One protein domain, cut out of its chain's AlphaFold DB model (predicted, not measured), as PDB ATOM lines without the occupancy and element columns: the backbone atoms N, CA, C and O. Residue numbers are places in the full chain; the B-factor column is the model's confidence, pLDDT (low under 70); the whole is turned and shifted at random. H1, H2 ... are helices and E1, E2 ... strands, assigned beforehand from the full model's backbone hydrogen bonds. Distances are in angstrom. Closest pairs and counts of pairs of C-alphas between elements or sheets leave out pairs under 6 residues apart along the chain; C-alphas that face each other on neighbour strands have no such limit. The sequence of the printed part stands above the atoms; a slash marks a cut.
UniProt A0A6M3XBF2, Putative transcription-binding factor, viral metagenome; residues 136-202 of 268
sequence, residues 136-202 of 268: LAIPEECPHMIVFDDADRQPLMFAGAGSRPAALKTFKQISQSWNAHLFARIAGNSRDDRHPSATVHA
ATOM      1  N   LEU A 136     209.661 236.828 180.401       67.56
ATOM      2  CA  LEU A 136     209.196 235.570 179.834       67.56
ATOM      3  C   LEU A 136     207.668 235.586 179.813       67.56
ATOM      4  O   LEU A 136     207.019 235.449 180.852       67.56
ATOM      5  N   ALA A 137     207.081 235.732 178.628       77.44
ATOM      6  CA  ALA A 137     205.652 235.527 178.439       77.44
ATOM      7  C   ALA A 137     205.396 234.024 178.243       77.44
ATOM      8  O   ALA A 137     205.698 233.466 177.186       77.44
ATOM      9  N   ILE A 138     204.871 233.358 179.282       79.62
ATOM     10  CA  ILE A 138     204.613 231.905 179.305       79.62
ATOM     11  C   ILE A 138     203.101 231.635 179.174       79.62
ATOM     12  O   ILE A 138     202.360 231.877 180.136       79.62
ATOM     13  N   PRO A 139     202.627 231.106 178.029       81.06
ATOM     14  CA  PRO A 139     201.236 230.682 177.840       81.06
ATOM     15  C   PRO A 139     200.799 229.602 178.842       81.06
ATOM     16  O   PRO A 139     201.612 228.787 179.279       81.06
ATOM     17  N   GLU A 140     199.508 229.544 179.182       80.25
ATOM     18  CA  GLU A 140     198.982 228.537 180.125       80.25
ATOM     19  C   GLU A 140     199.091 227.095 179.612       80.25
ATOM     20  O   GLU A 140     199.223 226.164 180.406       80.25
ATOM     21  N   GLU A 141     199.069 226.924 178.290       82.50
ATOM     22  CA  GLU A 141     199.186 225.632 177.605       82.50
ATOM     23  C   GLU A 141     200.629 225.274 177.222       82.50
ATOM     24  O   GLU A 141     200.863 224.272 176.540       82.50
ATOM     25  N   CYS A 142     201.599 226.106 177.620       82.75
ATOM     26  CA  CYS A 142     203.005 225.879 177.325       82.75
ATOM     27  C   CYS A 142     203.461 224.557 177.953       82.75
ATOM     28  O   CYS A 142     203.234 224.351 179.145       82.75
ATOM     29  N   PRO A 143     204.144 223.673 177.216       85.50
ATOM     30  CA  PRO A 143     204.691 222.468 177.810       85.50
ATOM     31  C   PRO A 143     205.750 222.775 178.870       85.50
ATOM     32  O   PRO A 143     206.626 223.623 178.662       85.50
ATOM     33  N   HIS A 144     205.657 222.068 179.995       85.00
ATOM     34  CA  HIS A 144     206.579 222.145 181.122       85.00
ATOM     35  C   HIS A 144     207.190 220.771 181.398       85.00
ATOM     36  O   HIS A 144     206.529 219.744 181.236       85.00
ATOM     37  N   MET A 145     208.438 220.763 181.853       87.50
ATOM     38  CA  MET A 145     209.163 219.559 182.241       87.50
ATOM     39  C   MET A 145     209.782 219.750 183.621       87.50
ATOM     40  O   MET A 145     210.397 220.781 183.874       87.50
ATOM     41  N   ILE A 146     209.646 218.767 184.504       85.50
ATOM     42  CA  ILE A 146     210.379 218.722 185.771       85.50
ATOM     43  C   ILE A 146     211.461 217.658 185.638       85.50
ATOM     44  O   ILE A 146     211.146 216.495 185.388       85.50
ATOM     45  N   VAL A 147     212.719 218.060 185.800       84.50
ATOM     46  CA  VAL A 147     213.880 217.161 185.798       84.50
ATOM     47  C   VAL A 147     214.404 217.049 187.222       84.50
ATOM     48  O   VAL A 147     214.450 218.041 187.947       84.50
ATOM     49  N   PHE A 148     214.771 215.840 187.621       83.44
ATOM     50  CA  PHE A 148     215.377 215.556 188.914       83.44
ATOM     51  C   PHE A 148     216.885 215.408 188.726       83.44
ATOM     52  O   PHE A 148     217.311 214.854 187.714       83.44
ATOM     53  N   ASP A 149     217.674 215.868 189.696       79.50
ATOM     54  CA  ASP A 149     219.131 215.668 189.661       79.50
ATOM     55  C   ASP A 149     219.522 214.196 189.908       79.50
ATOM     56  O   ASP A 149     220.593 213.751 189.495       79.50
ATOM     57  N   ASP A 150     218.631 213.415 190.524       76.69
ATOM     58  CA  ASP A 150     218.819 211.982 190.744       76.69
ATOM     59  C   ASP A 150     218.574 211.187 189.449       76.69
ATOM     60  O   ASP A 150     217.461 211.162 188.916       76.69
ATOM     61  N   ALA A 151     219.600 210.467 188.983       59.53
ATOM     62  CA  ALA A 151     219.595 209.720 187.717       59.53
ATOM     63  C   ALA A 151     218.534 208.602 187.620       59.53
ATOM     64  O   ALA A 151     218.223 208.143 186.521       59.53
ATOM     65  N   ASP A 152     217.956 208.178 188.748       76.75
ATOM     66  CA  ASP A 152     217.001 207.066 188.805       76.75
ATOM     67  C   ASP A 152     215.540 207.495 188.581       76.75
ATOM     68  O   ASP A 152     214.646 206.647 188.481       76.75
ATOM     69  N   ARG A 153     215.255 208.803 188.499       77.62
ATOM     70  CA  ARG A 153     213.892 209.315 188.303       77.62
ATOM     71  C   ARG A 153     213.685 209.844 186.895       77.62
ATOM     72  O   ARG A 153     214.428 210.681 186.393       77.62
ATOM     73  N   GLN A 154     212.598 209.394 186.277       84.44
ATOM     74  CA  GLN A 154     212.196 209.896 184.971       84.44
ATOM     75  C   GLN A 154     211.667 211.338 185.075       84.44
ATOM     76  O   GLN A 154     210.946 211.652 186.030       84.44
ATOM     77  N   PRO A 155     211.972 212.203 184.091       86.38
ATOM     78  CA  PRO A 155     211.398 213.540 184.014       86.38
ATOM     79  C   PRO A 155     209.868 213.510 183.933       86.38
ATOM     80  O   PRO A 155     209.283 212.656 183.266       86.38
ATOM     81  N   LEU A 156     209.211 214.479 184.574       87.25
ATOM     82  CA  LEU A 156     207.762 214.663 184.464       87.25
ATOM     83  C   LEU A 156     207.446 215.664 183.360       87.25
ATOM     84  O   LEU A 156     208.032 216.742 183.331       87.25
ATOM     85  N   MET A 157     206.478 215.340 182.506       88.44
ATOM     86  CA  MET A 157     206.047 216.185 181.391       88.44
ATOM     87  C   MET A 157     204.601 216.643 181.576       88.44
ATOM     88  O   MET A 157     203.718 215.837 181.863       88.44
ATOM     89  N   PHE A 158     204.351 217.930 181.349       86.81
ATOM     90  CA  PHE A 158     203.026 218.546 181.388       86.81
ATOM     91  C   PHE A 158     202.791 219.281 180.070       86.81
ATOM     92  O   PHE A 158     203.582 220.144 179.706       86.81
ATOM     93  N   ALA A 159     201.707 218.974 179.358       85.94
ATOM     94  CA  ALA A 159     201.343 219.635 178.104       85.94
ATOM     95  C   ALA A 159     199.820 219.801 177.995       85.94
ATOM     96  O   ALA A 159     199.069 219.038 178.602       85.94
ATOM     97  N   GLY A 160     199.370 220.799 177.227       81.75
ATOM     98  CA  GLY A 160     197.948 221.093 177.016       81.75
ATOM     99  C   GLY A 160     197.326 222.019 178.066       81.75
ATOM    100  O   GLY A 160     198.029 222.666 178.849       81.75
ATOM    101  N   ALA A 161     195.993 222.106 178.061       83.75
ATOM    102  CA  ALA A 161     195.225 222.986 178.941       83.75
ATOM    103  C   ALA A 161     195.501 222.699 180.424       83.75
ATOM    104  O   ALA A 161     195.406 221.563 180.883       83.75
ATOM    105  N   GLY A 162     195.859 223.739 181.181       84.25
ATOM    106  CA  GLY A 162     196.188 223.614 182.603       84.25
ATOM    107  C   GLY A 162     197.563 222.999 182.896       84.25
ATOM    108  O   GLY A 162     197.868 222.728 184.059       84.25
ATOM    109  N   SER A 163     198.418 222.813 181.887       85.75
ATOM    110  CA  SER A 163     199.781 222.295 182.074       85.75
ATOM    111  C   SER A 163     200.621 223.178 182.994       85.75
ATOM    112  O   SER A 163     201.261 222.656 183.905       85.75
ATOM    113  N   ARG A 164     200.566 224.506 182.836       85.62
ATOM    114  CA  ARG A 164     201.282 225.453 183.705       85.62
ATOM    115  C   ARG A 164     200.887 225.342 185.187       85.62
ATOM    116  O   ARG A 164     201.776 225.119 186.012       85.62
ATOM    117  N   PRO A 165     199.605 225.475 185.583       89.31
ATOM    118  CA  PRO A 165     199.228 225.352 186.990       89.31
ATOM    119  C   PRO A 165     199.473 223.943 187.551       89.31
ATOM    120  O   PRO A 165     199.856 223.824 188.715       89.31
ATOM    121  N   ALA A 166     199.312 222.887 186.745       87.75
ATOM    122  CA  ALA A 166     199.636 221.522 187.159       87.75
ATOM    123  C   ALA A 166     201.138 221.356 187.443       87.75
ATOM    124  O   ALA A 166     201.505 220.911 188.530       87.75
ATOM    125  N   ALA A 167     201.999 221.799 186.521       88.75
ATOM    126  CA  ALA A 167     203.449 221.738 186.672       88.75
ATOM    127  C   ALA A 167     203.930 222.539 187.886       88.75
ATOM    128  O   ALA A 167     204.710 222.028 188.683       88.75
ATOM    129  N   LEU A 168     203.420 223.758 188.089       89.00
ATOM    130  CA  LEU A 168     203.770 224.591 189.245       89.00
ATOM    131  C   LEU A 168     203.324 223.964 190.571       89.00
ATOM    132  O   LEU A 168     204.071 223.991 191.551       89.00
ATOM    133  N   LYS A 169     202.119 223.385 190.615       90.88
ATOM    134  CA  LYS A 169     201.608 222.700 191.808       90.88
ATOM    135  C   LYS A 169     202.463 221.481 192.150       90.88
ATOM    136  O   LYS A 169     202.854 221.330 193.305       90.88
ATOM    137  N   THR A 170     202.768 220.644 191.160       86.12
ATOM    138  CA  THR A 170     203.611 219.459 191.340       86.12
ATOM    139  C   THR A 170     205.038 219.847 191.715       86.12
ATOM    140  O   THR A 170     205.583 219.302 192.670       86.12
ATOM    141  N   PHE A 171     205.615 220.849 191.051       87.38
ATOM    142  CA  PHE A 171     206.939 221.362 191.383       87.38
ATOM    143  C   PHE A 171     207.003 221.848 192.829       87.38
ATOM    144  O   PHE A 171     207.886 221.426 193.558       87.38
ATOM    145  N   LYS A 172     206.022 222.630 193.295       87.19
ATOM    146  CA  LYS A 172     205.974 223.117 194.684       87.19
ATOM    147  C   LYS A 172     205.917 221.989 195.722       87.19
ATOM    148  O   LYS A 172     206.460 222.140 196.812       87.19
ATOM    149  N   GLN A 173     205.240 220.884 195.411       84.81
ATOM    150  CA  GLN A 173     205.173 219.714 196.298       84.81
ATOM    151  C   GLN A 173     206.512 218.970 196.363       84.81
ATOM    152  O   GLN A 173     206.879 218.444 197.410       84.81
ATOM    153  N   ILE A 174     207.239 218.935 195.249       80.81
ATOM    154  CA  ILE A 174     208.472 218.164 195.096       80.81
ATOM    155  C   ILE A 174     209.703 218.978 195.518       80.81
ATOM    156  O   ILE A 174     210.577 218.452 196.194       80.81
ATOM    157  N   SER A 175     209.764 220.270 195.201       72.06
ATOM    158  CA  SER A 175     210.936 221.129 195.422       72.06
ATOM    159  C   SER A 175     211.283 221.331 196.900       72.06
ATOM    160  O   SER A 175     212.371 221.783 197.224       72.06
ATOM    161  N   GLN A 176     210.355 221.025 197.813       63.34
ATOM    162  CA  GLN A 176     210.604 221.057 199.259       63.34
ATOM    163  C   GLN A 176     211.334 219.811 199.772       63.34
ATOM    164  O   GLN A 176     211.847 219.826 200.886       63.34
ATOM    165  N   SER A 177     211.349 218.729 198.992       58.59
ATOM    166  CA  SER A 177     211.932 217.440 199.386       58.59
ATOM    167  C   SER A 177     213.027 216.945 198.440       58.59
ATOM    168  O   SER A 177     213.761 216.036 198.816       58.59
ATOM    169  N   TRP A 178     213.173 217.544 197.253       63.09
ATOM    170  CA  TRP A 178     214.097 217.084 196.215       63.09
ATOM    171  C   TRP A 178     214.752 218.256 195.479       63.09
ATOM    172  O   TRP A 178     214.111 219.284 195.241       63.09
ATOM    173  N   ASN A 179     215.994 218.049 195.036       73.38
ATOM    174  CA  ASN A 179     216.661 218.906 194.057       73.38
ATOM    175  C   ASN A 179     216.041 218.642 192.673       73.38
ATOM    176  O   ASN A 179     216.432 217.721 191.954       73.38
ATOM    177  N   ALA A 180     214.993 219.398 192.351       78.81
ATOM    178  CA  ALA A 180     214.274 219.318 191.087       78.81
ATOM    179  C   ALA A 180     214.289 220.677 190.382       78.81
ATOM    180  O   ALA A 180     214.204 221.725 191.026       78.81
ATOM    181  N   HIS A 181     214.308 220.648 189.052       80.25
ATOM    182  CA  HIS A 181     214.349 221.828 188.188       80.25
ATOM    183  C   HIS A 181     213.124 221.860 187.277       80.25
ATOM    184  O   HIS A 181     212.776 220.853 186.661       80.25
ATOM    185  N   LEU A 182     212.461 223.017 187.188       84.38
ATOM    186  CA  LEU A 182     211.300 223.234 186.323       84.38
ATOM    187  C   LEU A 182     211.718 223.970 185.048       84.38
ATOM    188  O   LEU A 182     212.205 225.096 185.099       84.38
ATOM    189  N   PHE A 183     211.437 223.360 183.906       83.06
ATOM    190  CA  PHE A 183     211.684 223.908 182.581       83.06
ATOM    191  C   PHE A 183     210.360 224.220 181.878       83.06
ATOM    192  O   PHE A 183     209.393 223.467 181.993       83.06
ATOM    193  N   ALA A 184     210.331 225.309 181.111       84.25
ATOM    194  CA  ALA A 184     209.255 225.639 180.178       84.25
ATOM    195  C   ALA A 184     209.832 225.726 178.762       84.25
ATOM    196  O   ALA A 184     210.956 226.194 178.568       84.25
ATOM    197  N   ARG A 185     209.077 225.273 177.760       78.56
ATOM    198  CA  ARG A 185     209.541 225.293 176.368       78.56
ATOM    199  C   ARG A 185     209.570 226.722 175.815       78.56
ATOM    200  O   ARG A 185     208.556 227.409 175.868       78.56
ATOM    201  N   ILE A 186     210.689 227.141 175.222       76.69
ATOM    202  CA  ILE A 186     210.862 228.463 174.588       76.69
ATOM    203  C   ILE A 186     210.624 228.370 173.067       76.69
ATOM    204  O   ILE A 186     210.871 227.334 172.448       76.69
ATOM    205  N   ALA A 187     210.095 229.437 172.462       67.69
ATOM    206  CA  ALA A 187     209.882 229.555 171.022       67.69
ATOM    207  C   ALA A 187     211.216 229.470 170.252       67.69
ATOM    208  O   ALA A 187     212.173 230.155 170.598       67.69
ATOM    209  N   GLY A 188     211.267 228.629 169.211       60.09
ATOM    210  CA  GLY A 188     212.446 228.456 168.348       60.09
ATOM    211  C   GLY A 188     212.954 227.018 168.192       60.09
ATOM    212  O   GLY A 188     213.843 226.801 167.378       60.09
ATOM    213  N   ASN A 189     212.398 226.035 168.915       54.34
ATOM    214  CA  ASN A 189     213.008 224.698 168.997       54.34
ATOM    215  C   ASN A 189     212.161 223.511 168.497       54.34
ATOM    216  O   ASN A 189     212.422 222.373 168.875       54.34
ATOM    217  N   SER A 190     211.141 223.730 167.666       52.34
ATOM    218  CA  SER A 190     210.410 222.627 167.021       52.34
ATOM    219  C   SER A 190     209.524 223.140 165.893       52.34
ATOM    220  O   SER A 190     208.866 224.171 166.027       52.34
ATOM    221  N   ARG A 191     209.523 222.412 164.775       51.69
ATOM    222  CA  ARG A 191     208.800 222.752 163.545       51.69
ATOM    223  C   ARG A 191     207.354 222.221 163.535       51.69
ATOM    224  O   ARG A 191     206.572 222.692 162.718       51.69
ATOM    225  N   ASP A 192     206.996 221.322 164.462       57.12
ATOM    226  CA  ASP A 192     205.753 220.522 164.422       57.12
ATOM    227  C   ASP A 192     204.925 220.548 165.730       57.12
ATOM    228  O   ASP A 192     204.143 219.636 166.018       57.12
ATOM    229  N   ASP A 193     205.056 221.592 166.550       60.84
ATOM    230  CA  ASP A 193     204.409 221.617 167.865       60.84
ATOM    231  C   ASP A 193     202.960 222.129 167.836       60.84
ATOM    232  O   ASP A 193     202.666 223.240 167.402       60.84
ATOM    233  N   ARG A 194     202.043 221.335 168.407       70.81
ATOM    234  CA  ARG A 194     200.610 221.669 168.567       70.81
ATOM    235  C   ARG A 194     200.293 222.611 169.734       70.81
ATOM    236  O   ARG A 194     199.144 223.004 169.896       70.81
ATOM    237  N   HIS A 195     201.279 222.932 170.568       72.94
ATOM    238  CA  HIS A 195     201.098 223.748 171.771       72.94
ATOM    239  C   HIS A 195     201.894 225.049 171.658       72.94
ATOM    240  O   HIS A 195     202.944 225.043 171.011       72.94
ATOM    241  N   PRO A 196     201.456 226.148 172.293       77.06
ATOM    242  CA  PRO A 196     202.210 227.394 172.292       77.06
ATOM    243  C   PRO A 196     203.502 227.261 173.123       77.06
ATOM    244  O   PRO A 196     203.626 226.375 173.970       77.06
ATOM    245  N   SER A 197     204.490 228.115 172.867       80.81
ATOM    246  CA  SER A 197     205.774 228.135 173.587       80.81
ATOM    247  C   SER A 197     205.964 229.468 174.302       80.81
ATOM    248  O   SER A 197     205.397 230.481 173.894       80.81
ATOM    249  N   ALA A 198     206.773 229.474 175.360       76.69
ATOM    250  CA  ALA A 198     207.191 230.695 176.026       76.69
ATOM    251  C   ALA A 198     207.967 231.593 175.057       76.69
ATOM    252  O   ALA A 198     208.804 231.121 174.285       76.69
ATOM    253  N   THR A 199     207.703 232.891 175.106       74.06
ATOM    254  CA  THR A 199     208.440 233.888 174.325       74.06
ATOM    255  C   THR A 199     209.305 234.717 175.259       74.06
ATOM    256  O   THR A 199     208.870 235.125 176.337       74.06
ATOM    257  N   VAL A 200     210.560 234.914 174.860       67.69
ATOM    258  CA  VAL A 200     211.489 235.811 175.545       67.69
ATOM    259  C   VAL A 200     211.332 237.169 174.881       67.69
ATOM    260  O   VAL A 200     211.680 237.323 173.710       67.69
ATOM    261  N   HIS A 201     210.789 238.151 175.593       60.03
ATOM    262  CA  HIS A 201     210.890 239.520 175.115       60.03
ATOM    263  C   HIS A 201     212.323 239.993 175.333       60.03
ATOM    264  O   HIS A 201     212.829 239.967 176.460       60.03
ATOM    265  N   ALA A 202     212.977 240.405 174.241       48.75
ATOM    266  CA  ALA A 202     214.246 241.103 174.337       48.75
ATOM    267  C   ALA A 202     214.058 242.303 175.273       48.75
ATOM    268  O   ALA A 202     213.015 242.972 175.204       48.75
TER     269      ALA A 202
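What this domain is: This is residues 136 to 202 of the 268 residues of the protein "Putative transcription-binding factor" of viral metagenome (UniProt A0A6M3XBF2). There is little regular structure here: a small antiparallel sheet, order E2 E1 E3, with H1 covering one face in two layers. Residues 185 to 202, with no named element, follow E3, and residues 199 to 200 pair antiparallel with 136 to 137. Of 67 printed residues, 25 are in named elements, E1, E2, H1, E3 along the chain; the class is mixed. The whole is compact, radius of gyration of the C-alphas 12.5 A, spanning 33 by 25 by 21 A.

How they stand to each other: Look first at E1, residues 144 to 148, and E2, residues 156 to 158, an antiparallel hairpin; N 146 and O 156, 2.8 A apart, are within hydrogen-bond range. Next, H1, residues 163 to 174, is on the sheet at a height of 8.8 A, over E1 and along the strands; their closest C-alphas, His 144 and Ala 167, are 6.4 A apart. In H1 every O i to N i+4 pair is within hydrogen-bond range. E3, residues 180 to 184, is antiparallel to E1, with N 147 and O 181 within range at 2.9 A. E2, H1 and E3 form a split strand-helix-strand unit, E1 between its strands, with a right-handed crossover.

Where its parts are: Find C-alpha 144 at (206.579, 222.145, 181.122), where E1 begins its 13.5 A. E2 spans 6.9 A, H1 16.2 A, and E3 13.6 A to C-alpha 184 at (209.255, 225.639, 180.178).

The domain as a whole: The C-alphas farthest apart, those of Asp 152 and Ala 202, stand 37.1 A apart. The printed part has no cut, and no link between named elements is long. Find pLDDT under 70 at 15 residues, among them 187 to 193.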